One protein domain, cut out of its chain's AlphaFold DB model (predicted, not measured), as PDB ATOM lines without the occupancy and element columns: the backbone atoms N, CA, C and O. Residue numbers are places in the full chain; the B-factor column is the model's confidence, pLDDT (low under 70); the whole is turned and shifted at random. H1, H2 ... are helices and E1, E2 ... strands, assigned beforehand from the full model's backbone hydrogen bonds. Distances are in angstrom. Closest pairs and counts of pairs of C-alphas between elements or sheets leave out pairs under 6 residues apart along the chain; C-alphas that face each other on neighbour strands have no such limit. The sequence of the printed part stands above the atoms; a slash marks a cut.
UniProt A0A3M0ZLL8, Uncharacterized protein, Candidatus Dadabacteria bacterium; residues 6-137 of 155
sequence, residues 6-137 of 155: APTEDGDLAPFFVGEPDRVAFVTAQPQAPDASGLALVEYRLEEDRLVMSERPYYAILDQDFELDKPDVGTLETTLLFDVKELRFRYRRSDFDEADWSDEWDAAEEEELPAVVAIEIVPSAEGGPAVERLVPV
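What this domain is: This is residues 6 to 137 of the 155 residues of an uncharacterized protein of Candidatus Dadabacteria bacterium (UniProt A0A3M0ZLL8). Two antiparallel sheets, only partly face to face, make a loose sandwich: E7, one of the two edge strands of the three-stranded sheet, runs past one end of the strands of the five-stranded sheet, while E8 and E9 reach away from it. At the other end of the larger sheet are H1 and the short E1, and the long loop of residues 93 to 115 folds back beside E2. The printed part has 132 residues, with nine named strands and one helix in the order E1 E2 E3 E4 E5 H1 E6 E7 E8 E9; the sheets run E2 E3 E4 E5 E6 and E7 E8 E9. The class is mostly strand, with 62 residues, under half, in named elements. The whole is compact, with a radius of gyration of the C-alphas of 15.4 A and spans of 47 by 34 by 22 A.

Where its parts are: E1 is residues 13 to 15, with C-alpha 13 at (-63.386, 52.246, 52.928), and it runs on into E2, residues 17 to 20, at 52 degrees. E3 is residues 23 to 28, E4 residues 40 to 47, 20.8 A long, and E5 residues 50 to 57, 22.7 A long. H1 is residues 58 to 61 and E6 residues 76 to 81. E7, residues 84 to 92, spans 23.8 A from C-alpha 84 at (-29.753, 42.804, 49.643). E8 is residues 116 to 123, 22.8 A long, and E9 is residues 131 to 136, ending at C-alpha 136 (-43.508, 59.863, 42.512).

How they stand to each other: The larger sheet is twisted, and E2 E3 E4 E5 is a meander, each strand the antiparallel neighbour of the one before. Within hydrogen-bond range are N 18 and O 25 across the neighbours E2 and E3 at 2.9 A, N 26 and O 42 across E3 and E4 at 2.9 A, N 43 and O 54 across E4 and E5 at 2.9 A, and N 53 and O 78 across E5 and E6 at 2.9 A. E7 E8 E9 is a second meander, with N 88 and O 120 at 2.8 A and N 119 and O 133 at 2.8 A. The strands of the two sheets stand at 44 degrees. The closest C-alphas of E4 and E7 are those of Leu 46 and Leu 87, 6.3 A. E4 and E8 are apart. H1 only grazes the larger sheet with residues 58 to 61; it is too short for an O i to N i+4 pair, and its one O i to N i+3 pair is within range. Residues 18 to 19 of E2 pair antiparallel with residues 105 to 106.

The domain as a whole: The two farthest C-alphas, of Gly 11 and Gly 127, are 48.6 A apart. The printed part has no cut. The long links are E3 to E4, H1 to E6 and E7 to E8. Mean pLDDT of the printed part is 85.9; 14 residues are under 70, among them 9 to 11 and 98 to 99.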
ATOM      1  N   ALA A   6     -59.306  50.181  50.945       68.56
ATOM      2  CA  ALA A   6     -59.596  48.880  51.537       68.56
ATOM      3  C   ALA A   6     -60.421  49.085  52.826       68.56
ATOM      4  O   ALA A   6     -60.501  50.218  53.313       68.56
ATOM      5  N   PRO A   7     -61.079  48.036  53.353       70.88
ATOM      6  CA  PRO A   7     -61.810  48.134  54.612       70.88
ATOM      7  C   PRO A   7     -60.886  48.487  55.785       70.88
ATOM      8  O   PRO A   7     -59.813  47.904  55.924       70.88
ATOM      9  N   THR A   8     -61.314  49.415  56.637       72.38
ATOM     10  CA  THR A   8     -60.716  49.692  57.952       72.38
ATOM     11  C   THR A   8     -61.280  48.742  59.013       72.38
ATOM     12  O   THR A   8     -62.251  48.024  58.754       72.38
ATOM     13  N   GLU A   9     -60.733  48.770  60.236       67.81
ATOM     14  CA  GLU A   9     -61.284  48.019  61.383       67.81
ATOM     15  C   GLU A   9     -62.766  48.353  61.654       67.81
ATOM     16  O   GLU A   9     -63.541  47.488  62.067       67.81
ATOM     17  N   ASP A  10     -63.185  49.588  61.364       69.19
ATOM     18  CA  ASP A  10     -64.569  50.056  61.512       69.19
ATOM     19  C   ASP A  10     -65.483  49.648  60.334       69.19
ATOM     20  O   ASP A  10     -66.697  49.874  60.364       69.19
ATOM     21  N   GLY A  11     -64.925  49.019  59.294       66.00
ATOM     22  CA  GLY A  11     -65.636  48.598  58.087       66.00
ATOM     23  C   GLY A  11     -65.855  49.706  57.050       66.00
ATOM     24  O   GLY A  11     -66.550  49.469  56.057       66.00
ATOM     25  N   ASP A  12     -65.271  50.889  57.253       71.00
ATOM     26  CA  ASP A  12     -65.261  51.977  56.272       71.00
ATOM     27  C   ASP A  12     -64.197  51.735  55.192       71.00
ATOM     28  O   ASP A  12     -63.230  51.010  55.395       71.00
ATOM     29  N   LEU A  13     -64.365  52.338  54.014       69.25
ATOM     30  CA  LEU A  13     -63.386  52.246  52.928       69.25
ATOM     31  C   LEU A  13     -62.414  53.428  52.993       69.25
ATOM     32  O   LEU A  13     -62.813  54.561  52.713       69.25
ATOM     33  N   ALA A  14     -61.140  53.160  53.288       65.81
ATOM     34  CA  ALA A  14     -60.078  54.163  53.336       65.81
ATOM     35  C   ALA A  14     -58.927  53.804  52.387       65.81
ATOM     36  O   ALA A  14     -58.681  52.622  52.155       65.81
ATOM     37  N   PRO A  15     -58.220  54.797  51.824       73.12
ATOM     38  CA  PRO A  15     -56.982  54.597  51.078       73.12
ATOM     39  C   PRO A  15     -56.044  53.536  51.654       73.12
ATOM     40  O   PRO A  15     -55.543  53.711  52.757       73.12
ATOM     41  N   PHE A  16     -55.742  52.475  50.898       85.12
ATOM     42  CA  PHE A  16     -54.784  51.480  51.380       85.12
ATOM     43  C   PHE A  16     -53.376  51.766  50.858       85.12
ATOM     44  O   PHE A  16     -53.019  51.429  49.722       85.12
ATOM     45  N   PHE A  17     -52.585  52.394  51.721       91.69
ATOM     46  CA  PHE A  17     -51.141  52.522  51.600       91.69
ATOM     47  C   PHE A  17     -50.555  52.523  53.008       91.69
ATOM     48  O   PHE A  17     -50.853  53.422  53.794       91.69
ATOM     49  N   VAL A  18     -49.719  51.531  53.291       93.00
ATOM     50  CA  VAL A  18     -48.990  51.411  54.551       93.00
ATOM     51  C   VAL A  18     -47.512  51.309  54.222       93.00
ATOM     52  O   VAL A  18     -47.084  50.467  53.427       93.00
ATOM     53  N   GLY A  19     -46.745  52.218  54.796       95.44
ATOM     54  CA  GLY A  19     -45.322  52.354  54.605       95.44
ATOM     55  C   GLY A  19     -44.581  52.271  55.928       95.44
ATOM     56  O   GLY A  19     -44.848  53.049  56.837       95.44
ATOM     57  N   GLU A  20     -43.629  51.355  55.999       95.75
ATOM     58  CA  GLU A  20     -42.697  51.143  57.099       95.75
ATOM     59  C   GLU A  20     -41.260  51.245  56.555       95.75
ATOM     60  O   GLU A  20     -41.041  51.139  55.341       95.75
ATOM     61  N   PRO A  21     -40.239  51.407  57.412       95.19
ATOM     62  CA  PRO A  21     -38.875  51.621  56.944       95.19
ATOM     63  C   PRO A  21     -38.347  50.521  56.021       95.19
ATOM     64  O   PRO A  21     -37.580  50.828  55.123       95.19
ATOM     65  N   ASP A  22     -38.738  49.261  56.184       94.19
ATOM     66  CA  ASP A  22     -38.258  48.116  55.396       94.19
ATOM     67  C   ASP A  22     -39.372  47.403  54.611       94.19
ATOM     68  O   ASP A  22     -39.140  46.355  53.993       94.19
ATOM     69  N   ARG A  23     -40.571  47.994  54.575       95.56
ATOM     70  CA  ARG A  23     -41.747  47.422  53.925       95.56
ATOM     71  C   ARG A  23     -42.683  48.489  53.378       95.56
ATOM     72  O   ARG A  23     -42.942  49.500  54.010       95.56
ATOM     73  N   VAL A  24     -43.280  48.239  52.218       96.00
ATOM     74  CA  VAL A  24     -44.389  49.065  51.723       96.00
ATOM     75  C   VAL A  24     -45.467  48.194  51.100       96.00
ATOM     76  O   VAL A  24     -45.164  47.302  50.306       96.00
ATOM     77  N   ALA A  25     -46.723  48.475  51.435       93.56
ATOM     78  CA  ALA A  25     -47.889  47.783  50.915       93.56
ATOM     79  C   ALA A  25     -48.939  48.772  50.403       93.56
ATOM     80  O   ALA A  25     -49.226  49.784  51.039       93.56
ATOM     81  N   PHE A  26     -49.517  48.491  49.237       91.56
ATOM     82  CA  PHE A  26     -50.522  49.353  48.619       91.56
ATOM     83  C   PHE A  26     -51.411  48.584  47.640       91.56
ATOM     84  O   PHE A  26     -51.013  47.563  47.073       91.56
ATOM     85  N   VAL A  27     -52.613  49.104  47.393       88.25
ATOM     86  CA  VAL A  27     -53.515  48.547  46.377       88.25
ATOM     87  C   VAL A  27     -53.225  49.158  45.004       88.25
ATOM     88  O   VAL A  27     -53.150  50.377  44.839       88.25
ATOM     89  N   THR A  28     -53.099  48.304  43.988       85.62
ATOM     90  CA  THR A  28     -52.891  48.678  42.586       85.62
ATOM     91  C   THR A  28     -54.021  48.173  41.692       85.62
ATOM     92  O   THR A  28     -54.584  47.106  41.920       85.62
ATOM     93  N   ALA A  29     -54.318  48.923  40.628       84.00
ATOM     94  CA  ALA A  29     -55.184  48.494  39.522       84.00
ATOM     95  C   ALA A  29     -54.405  47.877  38.346       84.00
ATOM     96  O   ALA A  29     -54.963  47.637  37.278       84.00
ATOM     97  N   GLN A  30     -53.096  47.682  38.513       84.38
ATOM     98  CA  GLN A  30     -52.216  47.065  37.521       84.38
ATOM     99  C   GLN A  30     -51.492  45.865  38.141       84.38
ATOM    100  O   GLN A  30     -50.269  45.909  38.312       84.38
ATOM    101  N   PRO A  31     -52.243  44.819  38.520       86.25
ATOM    102  CA  PRO A  31     -51.648  43.607  39.054       86.25
ATOM    103  C   PRO A  31     -50.718  42.966  38.022       86.25
ATOM    104  O   PRO A  31     -50.951  43.045  36.812       86.25
ATOM    105  N   GLN A  32     -49.643  42.353  38.506       81.94
ATOM    106  CA  GLN A  32     -48.663  41.653  37.679       81.94
ATOM    107  C   GLN A  32     -49.020  40.170  37.495       81.94
ATOM    108  O   GLN A  32     -48.519  39.531  36.565       81.94
ATOM    109  N   ALA A  33     -49.891  39.615  38.343       76.00
ATOM    110  CA  ALA A  33     -50.353  38.242  38.242       76.00
ATOM    111  C   ALA A  33     -51.175  38.011  36.955       76.00
ATOM    112  O   ALA A  33     -52.094  38.780  36.659       76.00
ATOM    113  N   PRO A  34     -50.901  36.934  36.192       71.00
ATOM    114  CA  PRO A  34     -51.565  36.671  34.910       71.00
ATOM    115  C   PRO A  34     -53.087  36.493  34.995       71.00
ATOM    116  O   PRO A  34     -53.782  36.657  33.992       71.00
ATOM    117  N   ASP A  35     -53.595  36.097  36.159       71.12
ATOM    118  CA  ASP A  35     -54.996  35.795  36.444       71.12
ATOM    119  C   ASP A  35     -55.693  36.867  37.296       71.12
ATOM    120  O   ASP A  35     -56.872  36.718  37.628       71.12
ATOM    121  N   ALA A  36     -55.015  37.972  37.615       70.12
ATOM    122  CA  ALA A  36     -55.625  39.051  38.373       70.12
ATOM    123  C   ALA A  36     -56.632  39.837  37.520       70.12
ATOM    124  O   ALA A  36     -56.328  40.355  36.444       70.12
ATOM    125  N   SER A  37     -57.866  39.935  38.014       64.81
ATOM    126  CA  SER A  37     -59.010  40.460  37.260       64.81
ATOM    127  C   SER A  37     -59.402  41.896  37.626       64.81
ATOM    128  O   SER A  37     -60.572  42.256  37.505       64.81
ATOM    129  N   GLY A  38     -58.470  42.719  38.109       81.50
ATOM    130  CA  GLY A  38     -58.773  44.099  38.494       81.50
ATOM    131  C   GLY A  38     -57.750  44.674  39.458       81.50
ATOM    132  O   GLY A  38     -56.706  45.148  39.029       81.50
ATOM    133  N   LEU A  39     -58.071  44.644  40.750       85.81
ATOM    134  CA  LEU A  39     -57.224  45.187  41.807       85.81
ATOM    135  C   LEU A  39     -56.406  44.088  42.495       85.81
ATOM    136  O   LEU A  39     -56.871  42.951  42.637       85.81
ATOM    137  N   ALA A  40     -55.231  44.455  42.990       87.44
ATOM    138  CA  ALA A  40     -54.424  43.615  43.863       87.44
ATOM    139  C   ALA A  40     -53.759  44.435  44.964       87.44
ATOM    140  O   ALA A  40     -53.438  45.607  44.768       87.44
ATOM    141  N   LEU A  41     -53.535  43.792  46.104       89.06
ATOM    142  CA  LEU A  41     -52.614  44.274  47.119       89.06
ATOM    143  C   LEU A  41     -51.205  43.834  46.729       89.06
ATOM    144  O   LEU A  41     -50.978  42.644  46.510       89.06
ATOM    145  N   VAL A  42     -50.275  44.780  46.670       91.62
ATOM    146  CA  VAL A  42     -48.854  44.512  46.454       91.62
ATOM    147  C   VAL A  42     -48.088  44.918  47.699       91.62
ATOM    148  O   VAL A  42     -48.335  45.985  48.255       91.62
ATOM    149  N   GLU A  43     -47.139  44.085  48.102       94.06
ATOM    150  CA  GLU A  43     -46.214  44.349  49.199       94.06
ATOM    151  C   GLU A  43     -44.776  44.135  48.716       94.06
ATOM    152  O   GLU A  43     -44.467  43.116  48.097       94.06
ATOM    153  N   TYR A  44     -43.895  45.082  49.027       95.38
ATOM    154  CA  TYR A  44     -42.447  44.947  48.883       95.38
ATOM    155  C   TYR A  44     -41.818  44.899  50.270       95.38
ATOM    156  O   TYR A  44     -42.116  45.761  51.095       95.38
ATOM    157  N   ARG A  45     -40.933  43.932  50.515       96.25
ATOM    158  CA  ARG A  45     -40.265  43.752  51.814       96.25
ATOM    159  C   ARG A  45     -38.889  43.109  51.672       96.25
ATOM    160  O   ARG A  45     -38.597  42.463  50.661       96.25
ATOM    161  N   LEU A  46     -38.060  43.262  52.699       95.12
ATOM    162  CA  LEU A  46     -36.802  42.533  52.834       95.12
ATOM    163  C   LEU A  46     -37.024  41.217  53.594       95.12
ATOM    164  O   LEU A  46     -37.541  41.216  54.706       95.12
ATOM    165  N   GLU A  47     -36.601  40.096  53.018       93.94
ATOM    166  CA  GLU A  47     -36.712  38.771  53.631       93.94
ATOM    167  C   GLU A  47     -35.426  37.971  53.409       93.94
ATOM    168  O   GLU A  47     -35.086  37.645  52.276       93.94
ATOM    169  N   GLU A  48     -34.707  37.636  54.486       91.44
ATOM    170  CA  GLU A  48     -33.484  36.810  54.429       91.44
ATOM    171  C   GLU A  48     -32.492  37.264  53.335       91.44
ATOM    172  O   GLU A  48     -32.105  36.488  52.459       91.44
ATOM    173  N   ASP A  49     -32.126  38.547  53.352       93.88
ATOM    174  CA  ASP A  49     -31.261  39.205  52.362       93.88
ATOM    175  C   ASP A  49     -31.815  39.236  50.918       93.88
ATOM    176  O   ASP A  49     -31.068  39.367  49.940       93.88
ATOM    177  N   ARG A  50     -33.135  39.109  50.746       95.38
ATOM    178  CA  ARG A  50     -33.819  39.178  49.447       95.38
ATOM    179  C   ARG A  50     -34.859  40.286  49.450       95.38
ATOM    180  O   ARG A  50     -35.696  40.351  50.343       95.38
ATOM    181  N   LEU A  51     -34.861  41.119  48.410       95.62
ATOM    182  CA  LEU A  51     -36.010  41.986  48.143       95.62
ATOM    183  C   LEU A  51     -37.099  41.131  47.497       95.62
ATOM    184  O   LEU A  51     -36.920  40.616  46.387       95.62
ATOM    185  N   VAL A  52     -38.221  40.999  48.188       95.88
ATOM    186  CA  VAL A  52     -39.365  40.192  47.775       95.88
ATOM    187  C   VAL A  52     -40.538  41.108  47.455       95.88
ATOM    188  O   VAL A  52     -40.765  42.106  48.136       95.88
ATOM    189  N   MET A  53     -41.278  40.759  46.404       94.44
ATOM    190  CA  MET A  53     -42.599  41.304  46.122       94.44
ATOM    191  C   MET A  53     -43.630  40.197  46.307       94.44
ATOM    192  O   MET A  53     -43.486  39.120  45.718       94.44
ATOM    193  N   SER A  54     -44.673  40.467  47.085       92.44
ATOM    194  CA  SER A  54     -45.873  39.640  47.112       92.44
ATOM    195  C   SER A  54     -47.060  40.379  46.504       92.44
ATOM    196  O   SER A  54     -47.160  41.601  46.589       92.44
ATOM    197  N   GLU A  55     -47.935  39.634  45.841       90.56
ATOM    198  CA  GLU A  55     -49.182  40.139  45.279       90.56
ATOM    199  C   GLU A  55     -50.337  39.231  45.701       90.56
ATOM    200  O   GLU A  55     -50.243  38.002  45.622       90.56
ATOM    201  N   ARG A  56     -51.434  39.845  46.150       87.94
ATOM    202  CA  ARG A  56     -52.667  39.162  46.550       87.94
ATOM    203  C   ARG A  56     -53.855  39.744  45.793       87.94
ATOM    204  O   ARG A  56     -53.942  40.967  45.648       87.94
ATOM    205  N   PRO A  57     -54.812  38.916  45.350       85.38
ATOM    206  CA  PRO A  57     -56.049  39.427  44.783       85.38
ATOM    207  C   PRO A  57     -56.779  40.333  45.780       85.38
ATOM    208  O   PRO A  57     -56.915  39.983  46.949       85.38
ATOM    209  N   TYR A  58     -57.313  41.466  45.322       82.56
ATOM    210  CA  TYR A  58     -57.954  42.440  46.216       82.56
ATOM    211  C   TYR A  58     -59.152  41.875  46.997       82.56
ATOM    212  O   TYR A  58     -59.398  42.274  48.127       82.56
ATOM    213  N   TYR A  59     -59.879  40.891  46.455       78.56
ATOM    214  CA  TYR A  59     -60.973  40.259  47.200       78.56
ATOM    215  C   TYR A  59     -60.505  39.524  48.467       78.56
ATOM    216  O   TYR A  59     -61.316  39.323  49.364       78.56
ATOM    217  N   ALA A  60     -59.233  39.113  48.543       75.62
ATOM    218  CA  ALA A  60     -58.676  38.447  49.718       75.62
ATOM    219  C   ALA A  60     -58.505  39.412  50.901       75.62
ATOM    220  O   ALA A  60     -58.472  38.968  52.039       75.62
ATOM    221  N   ILE A  61     -58.450  40.722  50.631       75.19
ATOM    222  CA  ILE A  61     -58.263  41.767  51.646       75.19
ATOM    223  C   ILE A  61     -59.573  42.474  52.019       75.19
ATOM    224  O   ILE A  61     -59.566  43.461  52.743       75.19
ATOM    225  N   LEU A  62     -60.707  42.001  51.486       74.94
ATOM    226  CA  LEU A  62     -62.035  42.509  51.841       74.94
ATOM    227  C   LEU A  62     -62.576  41.905  53.145       74.94
ATOM    228  O   LEU A  62     -63.650  42.306  53.597       74.94
ATOM    229  N   ASP A  63     -61.881  40.919  53.708       70.81
ATOM    230  CA  ASP A  63     -62.218  40.333  55.001       70.81
ATOM    231  C   ASP A  63     -61.796  41.277  56.139       70.81
ATOM    232  O   ASP A  63     -60.742  41.904  56.069       70.81
ATOM    233  N   GLN A  64     -62.613  41.373  57.190       62.62
ATOM    234  CA  GLN A  64     -62.328  42.216  58.359       62.62
ATOM    235  C   GLN A  64     -61.165  41.671  59.198       62.62
ATOM    236  O   GLN A  64     -60.538  42.429  59.929       62.62
ATOM    237  N   ASP A  65     -60.858  40.378  59.063       69.38
ATOM    238  CA  ASP A  65     -59.736  39.722  59.742       69.38
ATOM    239  C   ASP A  65     -58.433  39.755  58.908       69.38
ATOM    240  O   ASP A  65     -57.502  38.988  59.174       69.38
ATOM    241  N   PHE A  66     -58.362  40.593  57.862       73.31
ATOM    242  CA  PHE A  66     -57.168  40.707  57.027       73.31
ATOM    243  C   PHE A  66     -55.964  41.199  57.840       73.31
ATOM    244  O   PHE A  66     -55.999  42.246  58.482       73.31
ATOM    245  N   GLU A  67     -54.857  40.465  57.743       78.12
ATOM    246  CA  GLU A  67     -53.576  40.861  58.313       78.12
ATOM    247  C   GLU A  67     -52.501  40.840  57.231       78.12
ATOM    248  O   GLU A  67     -52.284  39.826  56.557       78.12
ATOM    249  N   LEU A  68     -51.772  41.949  57.106       77.62
ATOM    250  CA  LEU A  68     -50.732  42.091  56.091       77.62
ATOM    251  C   LEU A  68     -49.633  41.023  56.246       77.62
ATOM    252  O   LEU A  68     -49.178  40.467  55.251       77.62
ATOM    253  N   ASP A  69     -49.298  40.630  57.476       74.44
ATOM    254  CA  ASP A  69     -48.251  39.639  57.767       74.44
ATOM    255  C   ASP A  69     -48.677  38.172  57.580       74.44
ATOM    256  O   ASP A  69     -47.838  37.268  57.637       74.44
ATOM    257  N   LYS A  70     -49.968  37.892  57.362       76.81
ATOM    258  CA  LYS A  70     -50.457  36.519  57.180       76.81
ATOM    259  C   LYS A  70     -50.569  36.181  55.694       76.81
ATOM    260  O   LYS A  70     -51.333  36.831  54.992       76.81
ATOM    261  N   PRO A  71     -49.845  35.170  55.178       67.19
ATOM    262  CA  PRO A  71     -49.993  34.759  53.787       67.19
ATOM    263  C   PRO A  71     -51.332  34.043  53.570       67.19
ATOM    264  O   PRO A  71     -51.602  33.008  54.185       67.19
ATOM    265  N   ASP A  72     -52.138  34.561  52.642       70.50
ATOM    266  CA  ASP A  72     -53.452  34.014  52.296       70.50
ATOM    267  C   ASP A  72     -53.417  33.142  51.036       70.50
ATOM    268  O   ASP A  72     -52.465  33.155  50.241       70.50
ATOM    269  N   VAL A  73     -54.503  32.395  50.818       67.38
ATOM    270  CA  VAL A  73     -54.716  31.608  49.598       67.38
ATOM    271  C   VAL A  73     -54.672  32.526  48.374       67.38
ATOM    272  O   VAL A  73     -55.446  33.471  48.270       67.38
ATOM    273  N   GLY A  74     -53.795  32.210  47.418       75.38
ATOM    274  CA  GLY A  74     -53.640  32.987  46.183       75.38
ATOM    275  C   GLY A  74     -52.559  34.068  46.240       75.38
ATOM    276  O   GLY A  74     -52.385  34.776  45.254       75.38
ATOM    277  N   THR A  75     -51.810  34.169  47.345       86.19
ATOM    278  CA  THR A  75     -50.605  35.008  47.400       86.19
ATOM    279  C   THR A  75     -49.562  34.484  46.415       86.19
ATOM    280  O   THR A  75     -49.131  33.332  46.498       86.19
ATOM    281  N   LEU A  76     -49.153  35.340  45.483       88.75
ATOM    282  CA  LEU A  76     -48.024  35.104  44.596       88.75
ATOM    283  C   LEU A  76     -46.818  35.856  45.127       88.75
ATOM    284  O   LEU A  76     -46.909  37.032  45.460       88.75
ATOM    285  N   GLU A  77     -45.680  35.180  45.174       91.62
ATOM    286  CA  GLU A  77     -44.439  35.761  45.662       91.62
ATOM    287  C   GLU A  77     -43.347  35.659  44.602       91.62
ATOM    288  O   GLU A  77     -43.232  34.668  43.876       91.62
ATOM    289  N   THR A  78     -42.541  36.707  44.491       92.88
ATOM    290  CA  THR A  78     -41.391  36.755  43.597       92.88
ATOM    291  C   THR A  78     -40.228  37.454  44.279       92.88
ATOM    292  O   THR A  78     -40.338  38.587  44.745       92.88
ATOM    293  N   THR A  79     -39.071  36.795  44.285       95.94
ATOM    294  CA  THR A  79     -37.809  37.455  44.622       95.94
ATOM    295  C   THR A  79     -37.392  38.365  43.470       95.94
ATOM    296  O   THR A  79     -37.171  37.896  42.353       95.94
ATOM    297  N   LEU A  80     -37.276  39.665  43.745       94.12
ATOM    298  CA  LEU A  80     -36.847  40.672  42.777       94.12
ATOM    299  C   LEU A  80     -35.327  40.802  42.733       94.12
ATOM    300  O   LEU A  80     -34.749  40.898  41.651       94.12
ATOM    301  N   LEU A  81     -34.685  40.806  43.904       94.25
ATOM    302  CA  LEU A  81     -33.235  40.908  44.056       94.25
ATOM    303  C   LEU A  81     -32.747  39.959  45.153       94.25
ATOM    304  O   LEU A  81     -33.420  39.766  46.164       94.25
ATOM    305  N   PHE A  82     -31.552  39.415  44.947       94.25
ATOM    306  CA  PHE A  82     -30.793  38.658  45.942       94.25
ATOM    307  C   PHE A  82     -29.648  39.515  46.482       94.25
ATOM    308  O   PHE A  82     -29.282  40.514  45.857       94.25
ATOM    309  N   ASP A  83     -29.061  39.086  47.600       94.50
ATOM    310  CA  ASP A  83     -27.905  39.728  48.228       94.50
ATOM    311  C   ASP A  83     -28.173  41.207  48.570       94.50
ATOM    312  O   ASP A  83     -27.354  42.088  48.296       94.50
ATOM    313  N   VAL A  84     -29.345  41.484  49.148       95.44
ATOM    314  CA  VAL A  84     -29.753  42.804  49.643       95.44
ATOM    315  C   VAL A  84     -29.514  42.856  51.145       95.44
ATOM    316  O   VAL A  84     -30.163  42.150  51.901       95.44
ATOM    317  N   LYS A  85     -28.600  43.716  51.586       95.06
ATOM    318  CA  LYS A  85     -28.267  43.896  53.002       95.06
ATOM    319  C   LYS A  85     -29.269  44.780  53.728       95.06
ATOM    320  O   LYS A  85     -29.550  44.566  54.901       95.06
ATOM    321  N   GLU A  86     -29.720  45.827  53.049       95.62
ATOM    322  CA  GLU A  86     -30.609  46.832  53.616       95.62
ATOM    323  C   GLU A  86     -31.570  47.312  52.536       95.62
ATOM    324  O   GLU A  86     -31.178  47.531  51.384       95.62
ATOM    325  N   LEU A  87     -32.827  47.462  52.932       96.81
ATOM    326  CA  LEU A  87     -33.894  48.086  52.174       96.81
ATOM    327  C   LEU A  87     -34.451  49.186  53.066       96.81
ATOM    328  O   LEU A  87     -34.816  48.901  54.205       96.81
ATOM    329  N   ARG A  88     -34.503  50.416  52.558       97.38
ATOM    330  CA  ARG A  88     -35.117  51.530  53.272       97.38
ATOM    331  C   ARG A  88     -36.123  52.267  52.402       97.38
ATOM    332  O   ARG A  88     -35.787  52.716  51.305       97.38
ATOM    333  N   PHE A  89     -37.323  52.451  52.926       97.88
ATOM    334  CA  PHE A  89     -38.341  53.332  52.392       97.88
ATOM    335  C   PHE A  89     -38.403  54.618  53.209       97.88
ATOM    336  O   PHE A  89     -38.225  54.618  54.425       97.88
ATOM    337  N   ARG A  90     -38.625  55.736  52.518       97.06
ATOM    338  CA  ARG A  90     -38.967  57.020  53.134       97.06
ATOM    339  C   ARG A  90     -40.065  57.687  52.330       97.06
ATOM    340  O   ARG A  90     -40.121  57.552  51.107       97.06
ATOM    341  N   TYR A  91     -40.902  58.449  53.007       95.81
ATOM    342  CA  TYR A  91     -42.133  59.004  52.466       95.81
ATOM    343  C   TYR A  91     -42.124  60.512  52.588       95.81
ATOM    344  O   TYR A  91     -41.592  61.068  53.547       95.81
ATOM    345  N   ARG A  92     -42.713  61.189  51.610       92.94
ATOM    346  CA  ARG A  92     -42.773  62.644  51.602       92.94
ATOM    347  C   ARG A  92     -44.156  63.122  51.215       92.94
ATOM    348  O   ARG A  92     -44.673  62.707  50.180       92.94
ATOM    349  N   ARG A  93     -44.704  64.055  51.998       89.12
ATOM    350  CA  ARG A  93     -46.043  64.633  51.789       89.12
ATOM    351  C   ARG A  93     -46.141  65.501  50.533       89.12
ATOM    352  O   ARG A  93     -47.134  65.446  49.823       89.12
ATOM    353  N   SER A  94     -45.111  66.298  50.245       81.94
ATOM    354  CA  SER A  94     -45.108  67.275  49.147       81.94
ATOM    355  C   SER A  94     -43.836  67.188  48.315       81.94
ATOM    356  O   SER A  94     -42.737  67.048  48.843       81.94
ATOM    357  N   ASP A  95     -43.956  67.333  46.999       72.00
ATOM    358  CA  ASP A  95     -42.811  67.374  46.097       72.00
ATOM    359  C   ASP A  95     -41.950  68.642  46.252       72.00
ATOM    360  O   ASP A  95     -40.769  68.622  45.891       72.00
ATOM    361  N   PHE A  96     -42.511  69.698  46.852       69.62
ATOM    362  CA  PHE A  96     -41.894  71.020  46.987       69.62
ATOM    363  C   PHE A  96     -41.088  71.243  48.273       69.62
ATOM    364  O   PHE A  96     -40.352  72.227  48.343       69.62
ATOM    365  N   ASP A  97     -41.217  70.371  49.277       70.19
ATOM    366  CA  ASP A  97     -40.471  70.485  50.536       70.19
ATOM    367  C   ASP A  97     -39.413  69.379  50.623       70.19
ATOM    368  O   ASP A  97     -39.721  68.216  50.848       70.19
ATOM    369  N   GLU A  98     -38.148  69.700  50.355       65.38
ATOM    370  CA  GLU A  98     -37.063  68.705  50.331       65.38
ATOM    371  C   GLU A  98     -36.670  68.189  51.730       65.38
ATOM    372  O   GLU A  98     -35.962  67.183  51.820       65.38
ATOM    373  N   ALA A  99     -37.108  68.850  52.809       68.56
ATOM    374  CA  ALA A  99     -36.632  68.579  54.165       68.56
ATOM    375  C   ALA A  99     -37.522  67.630  54.988       68.56
ATOM    376  O   ALA A  99     -37.073  67.174  56.039       68.56
ATOM    377  N   ASP A 100     -38.735  67.315  54.527       85.88
ATOM    378  CA  ASP A 100     -39.749  66.626  55.337       85.88
ATOM    379  C   ASP A 100     -39.973  65.173  54.881       85.88
ATOM    380  O   ASP A 100     -40.951  64.837  54.206       85.88
ATOM    381  N   TRP A 101     -39.002  64.313  55.197       93.44
ATOM    382  CA  TRP A 101     -39.103  62.866  54.985       93.44
ATOM    383  C   TRP A 101     -39.554  62.171  56.270       93.44
ATOM    384  O   TRP A 101     -38.918  62.332  57.311       93.44
ATOM    385  N   SER A 102     -40.593  61.349  56.160       95.38
ATOM    386  CA  SER A 102     -41.015  60.402  57.188       95.38
ATOM    387  C   SER A 102     -40.455  59.009  56.895       95.38
ATOM    388  O   SER A 102     -40.278  58.638  55.732       95.38
ATOM    389  N   ASP A 103     -40.183  58.239  57.943       96.25
ATOM    390  CA  ASP A 103     -39.795  56.827  57.842       96.25
ATOM    391  C   ASP A 103     -41.023  55.890  57.822       96.25
ATOM    392  O   ASP A 103     -40.898  54.724  57.463       96.25
ATOM    393  N   GLU A 104     -42.209  56.412  58.149       96.94
ATOM    394  CA  GLU A 104     -43.483  55.682  58.174       96.94
ATOM    395  C   GLU A 104     -44.590  56.493  57.477       96.94
ATOM    396  O   GLU A 104     -44.519  57.728  57.403       96.94
ATOM    397  N   TRP A 105     -45.602  55.810  56.945       95.12
ATOM    398  CA  TRP A 105     -46.782  56.444  56.359       95.12
ATOM    399  C   TRP A 105     -48.004  55.530  56.414       95.12
ATOM    400  O   TRP A 105     -47.978  54.441  55.847       95.12
ATOM    401  N   ASP A 106     -49.103  56.015  56.978       92.69
ATOM    402  CA  ASP A 106     -50.409  55.363  56.898       92.69
ATOM    403  C   ASP A 106     -51.395  56.315  56.210       92.69
ATOM    404  O   ASP A 106     -51.694  57.398  56.709       92.69
ATOM    405  N   ALA A 107     -51.884  55.942  55.026       89.62
ATOM    406  CA  ALA A 107     -52.787  56.803  54.263       89.62
ATOM    407  C   ALA A 107     -54.214  56.880  54.827       89.62
ATOM    408  O   ALA A 107     -54.962  57.778  54.432       89.62
ATOM    409  N   ALA A 108     -54.608  55.964  55.713       85.44
ATOM    410  CA  ALA A 108     -55.858  56.073  56.450       85.44
ATOM    411  C   ALA A 108     -55.725  57.103  57.582       85.44
ATOM    412  O   ALA A 108     -56.626  57.922  57.746       85.44
ATOM    413  N   GLU A 109     -54.597  57.119  58.302       88.25
ATOM    414  CA  GLU A 109     -54.330  58.120  59.347       88.25
ATOM    415  C   GLU A 109     -54.060  59.517  58.773       88.25
ATOM    416  O   GLU A 109     -54.561  60.516  59.290       88.25
ATOM    417  N   GLU A 110     -53.287  59.593  57.688       87.38
ATOM    418  CA  GLU A 110     -52.917  60.856  57.038       87.38
ATOM    419  C   GLU A 110     -54.018  61.412  56.123       87.38
ATOM    420  O   GLU A 110     -53.924  62.546  55.653       87.38
ATOM    421  N   GLU A 111     -55.047  60.607  55.838       84.75
ATOM    422  CA  GLU A 111     -56.115  60.877  54.866       84.75
ATOM    423  C   GLU A 111     -55.604  61.187  53.436       84.75
ATOM    424  O   GLU A 111     -56.352  61.663  52.573       84.75
ATOM    425  N   GLU A 112     -54.329  60.902  53.144       85.75
ATOM    426  CA  GLU A 112     -53.675  61.158  51.861       85.75
ATOM    427  C   GLU A 112     -52.503  60.192  51.580       85.75
ATOM    428  O   GLU A 112     -51.963  59.544  52.474       85.75
ATOM    429  N   LEU A 113     -52.090  60.087  50.308       89.12
ATOM    430  CA  LEU A 113     -50.866  59.358  49.934       89.12
ATOM    431  C   LEU A 113     -49.628  60.216  50.144       89.12
ATOM    432  O   LEU A 113     -49.706  61.435  49.978       89.12
ATOM    433  N   PRO A 114     -48.453  59.586  50.313       92.25
ATOM    434  CA  PRO A 114     -47.218  60.318  50.124       92.25
ATOM    435  C   PRO A 114     -47.113  60.751  48.658       92.25
ATOM    436  O   PRO A 114     -47.418  59.983  47.750       92.25
ATOM    437  N   ALA A 115     -46.633  61.966  48.403       91.50
ATOM    438  CA  ALA A 115     -46.338  62.440  47.054       91.50
ATOM    439  C   ALA A 115     -45.149  61.695  46.425       91.50
ATOM    440  O   ALA A 115     -45.100  61.506  45.207       91.50
ATOM    441  N   VAL A 116     -44.168  61.286  47.239       93.31
ATOM    442  CA  VAL A 116     -42.971  60.566  46.783       93.31
ATOM    443  C   VAL A 116     -42.577  59.489  47.789       93.31
ATOM    444  O   VAL A 116     -42.558  59.741  48.993       93.31
ATOM    445  N   VAL A 117     -42.186  58.327  47.270       95.25
ATOM    446  CA  VAL A 117     -41.496  57.269  48.014       95.25
ATOM    447  C   VAL A 117     -40.032  57.242  47.578       95.25
ATOM    448  O   VAL A 117     -39.735  57.089  46.391       95.25
ATOM    449  N   ALA A 118     -39.107  57.403  48.517       95.62
ATOM    450  CA  ALA A 118     -37.697  57.103  48.308       95.62
ATOM    451  C   ALA A 118     -37.440  55.639  48.663       95.62
ATOM    452  O   ALA A 118     -37.900  55.166  49.697       95.62
ATOM    453  N   ILE A 119     -36.706  54.939  47.803       97.06
ATOM    454  CA  ILE A 119     -36.321  53.540  47.967       97.06
ATOM    455  C   ILE A 119     -34.799  53.483  47.919       97.06
ATOM    456  O   ILE A 119     -34.198  53.811  46.892       97.06
ATOM    457  N   GLU A 120     -34.186  53.067  49.016       96.94
ATOM    458  CA  GLU A 120     -32.755  52.833  49.139       96.94
ATOM    459  C   GLU A 120     -32.494  51.332  49.281       96.94
ATOM    460  O   GLU A 120     -33.135  50.646  50.072       96.94
ATOM    461  N   ILE A 121     -31.568  50.816  48.478       96.44
ATOM    462  CA  ILE A 121     -31.184  49.404  48.459       96.44
ATOM    463  C   ILE A 121     -29.666  49.332  48.587       96.44
ATOM    464  O   ILE A 121     -28.934  49.837  47.726       96.44
ATOM    465  N   VAL A 122     -29.192  48.663  49.635       95.88
ATOM    466  CA  VAL A 122     -27.768  48.423  49.883       95.88
ATOM    467  C   VAL A 122     -27.459  46.950  49.608       95.88
ATOM    468  O   VAL A 122     -28.061  46.080  50.236       95.88
ATOM    469  N   PRO A 123     -26.526  46.625  48.699       94.62
ATOM    470  CA  PRO A 123     -26.147  45.239  48.442       94.62
ATOM    471  C   PRO A 123     -25.280  44.654  49.572       94.62
ATOM    472  O   PRO A 123     -24.506  45.364  50.219       94.62
ATOM    473  N   SER A 124     -25.345  43.337  49.763       91.62
ATOM    474  CA  SER A 124     -24.519  42.581  50.720       91.62
ATOM    475  C   SER A 124     -23.056  42.470  50.299       91.62
ATOM    476  O   SER A 124     -22.179  42.283  51.143       91.62
ATOM    477  N   ALA A 125     -22.766  42.615  49.004       88.25
ATOM    478  CA  ALA A 125     -21.402  42.618  48.492       88.25
ATOM    479  C   ALA A 125     -20.637  43.882  48.925       88.25
ATOM    480  O   ALA A 125     -21.071  45.009  48.678       88.25
ATOM    481  N   GLU A 126     -19.452  43.700  49.511       83.94
ATOM    482  CA  GLU A 126     -18.571  44.807  49.886       83.94
ATOM    483  C   GLU A 126     -18.170  45.627  48.647       83.94
ATOM    484  O   GLU A 126     -17.632  45.097  47.674       83.94
ATOM    485  N   GLY A 127     -18.467  46.931  48.664       79.88
ATOM    486  CA  GLY A 127     -18.240  47.828  47.526       79.88
ATOM    487  C   GLY A 127     -19.269  47.713  46.393       79.88
ATOM    488  O   GLY A 127     -19.076  48.334  45.345       79.88
ATOM    489  N   GLY A 128     -20.352  46.950  46.575       80.12
ATOM    490  CA  GLY A 128     -21.480  46.942  45.647       80.12
ATOM    491  C   GLY A 128     -22.165  48.318  45.572       80.12
ATOM    492  O   GLY A 128     -22.163  49.062  46.556       80.12
ATOM    493  N   PRO A 129     -22.741  48.697  44.415       83.31
ATOM    494  CA  PRO A 129     -23.375  49.999  44.267       83.31
ATOM    495  C   PRO A 129     -24.683  50.051  45.063       83.31
ATOM    496  O   PRO A 129     -25.616  49.307  44.764       83.31
ATOM    497  N   ALA A 130     -24.761  50.956  46.039       88.75
ATOM    498  CA  ALA A 130     -26.038  51.325  46.637       88.75
ATOM    499  C   ALA A 130     -26.914  52.019  45.584       88.75
ATOM    500  O   ALA A 130     -26.420  52.769  44.732       88.75
ATOM    501  N   VAL A 131     -28.214  51.749  45.629       92.81
ATOM    502  CA  VAL A 131     -29.186  52.310  44.694       92.81
ATOM    503  C   VAL A 131     -30.206  53.114  45.475       92.81
ATOM    504  O   VAL A 131     -30.882  52.570  46.335       92.81
ATOM    505  N   GLU A 132     -30.358  54.385  45.115       94.44
ATOM    506  CA  GLU A 132     -31.475  55.218  45.557       94.44
ATOM    507  C   GLU A 132     -32.396  55.511  44.365       94.44
ATOM    508  O   GLU A 132     -31.943  55.807  43.245       94.44
ATOM    509  N   ARG A 133     -33.707  55.398  44.581       94.19
ATOM    510  CA  ARG A 133     -34.748  55.740  43.608       94.19
ATOM    511  C   ARG A 133     -35.828  56.569  44.275       94.19
ATOM    512  O   ARG A 133     -36.312  56.216  45.339       94.19
ATOM    513  N   LEU A 134     -36.232  57.640  43.603       93.56
ATOM    514  CA  LEU A 134     -37.384  58.444  43.988       93.56
ATOM    515  C   LEU A 134     -38.537  58.085  43.056       93.56
ATOM    516  O   LEU A 134     -38.419  58.239  41.838       93.56
ATOM    517  N   VAL A 135     -39.624  57.587  43.629       92.81
ATOM    518  CA  VAL A 135     -40.827  57.169  42.912       92.81
ATOM    519  C   VAL A 135     -41.941  58.153  43.254       92.81
ATOM    520  O   VAL A 135     -42.440  58.139  44.379       92.81
ATOM    521  N   PRO A 136     -42.331  59.035  42.321       89.88
ATOM    522  CA  PRO A 136     -43.508  59.863  42.512       89.88
ATOM    523  C   PRO A 136     -44.754  58.982  42.524       89.88
ATOM    524  O   PRO A 136     -44.905  58.094  41.678       89.88
ATOM    525  N   VAL A 137     -45.648  59.239  43.470       86.88
ATOM    526  CA  VAL A 137     -46.892  58.492  43.606       86.88
ATOM    527  C   VAL A 137     -47.989  59.244  42.871       86.88
ATOM    528  O   VAL A 137     -48.263  60.414  43.131       86.88
TER     529      VAL A 137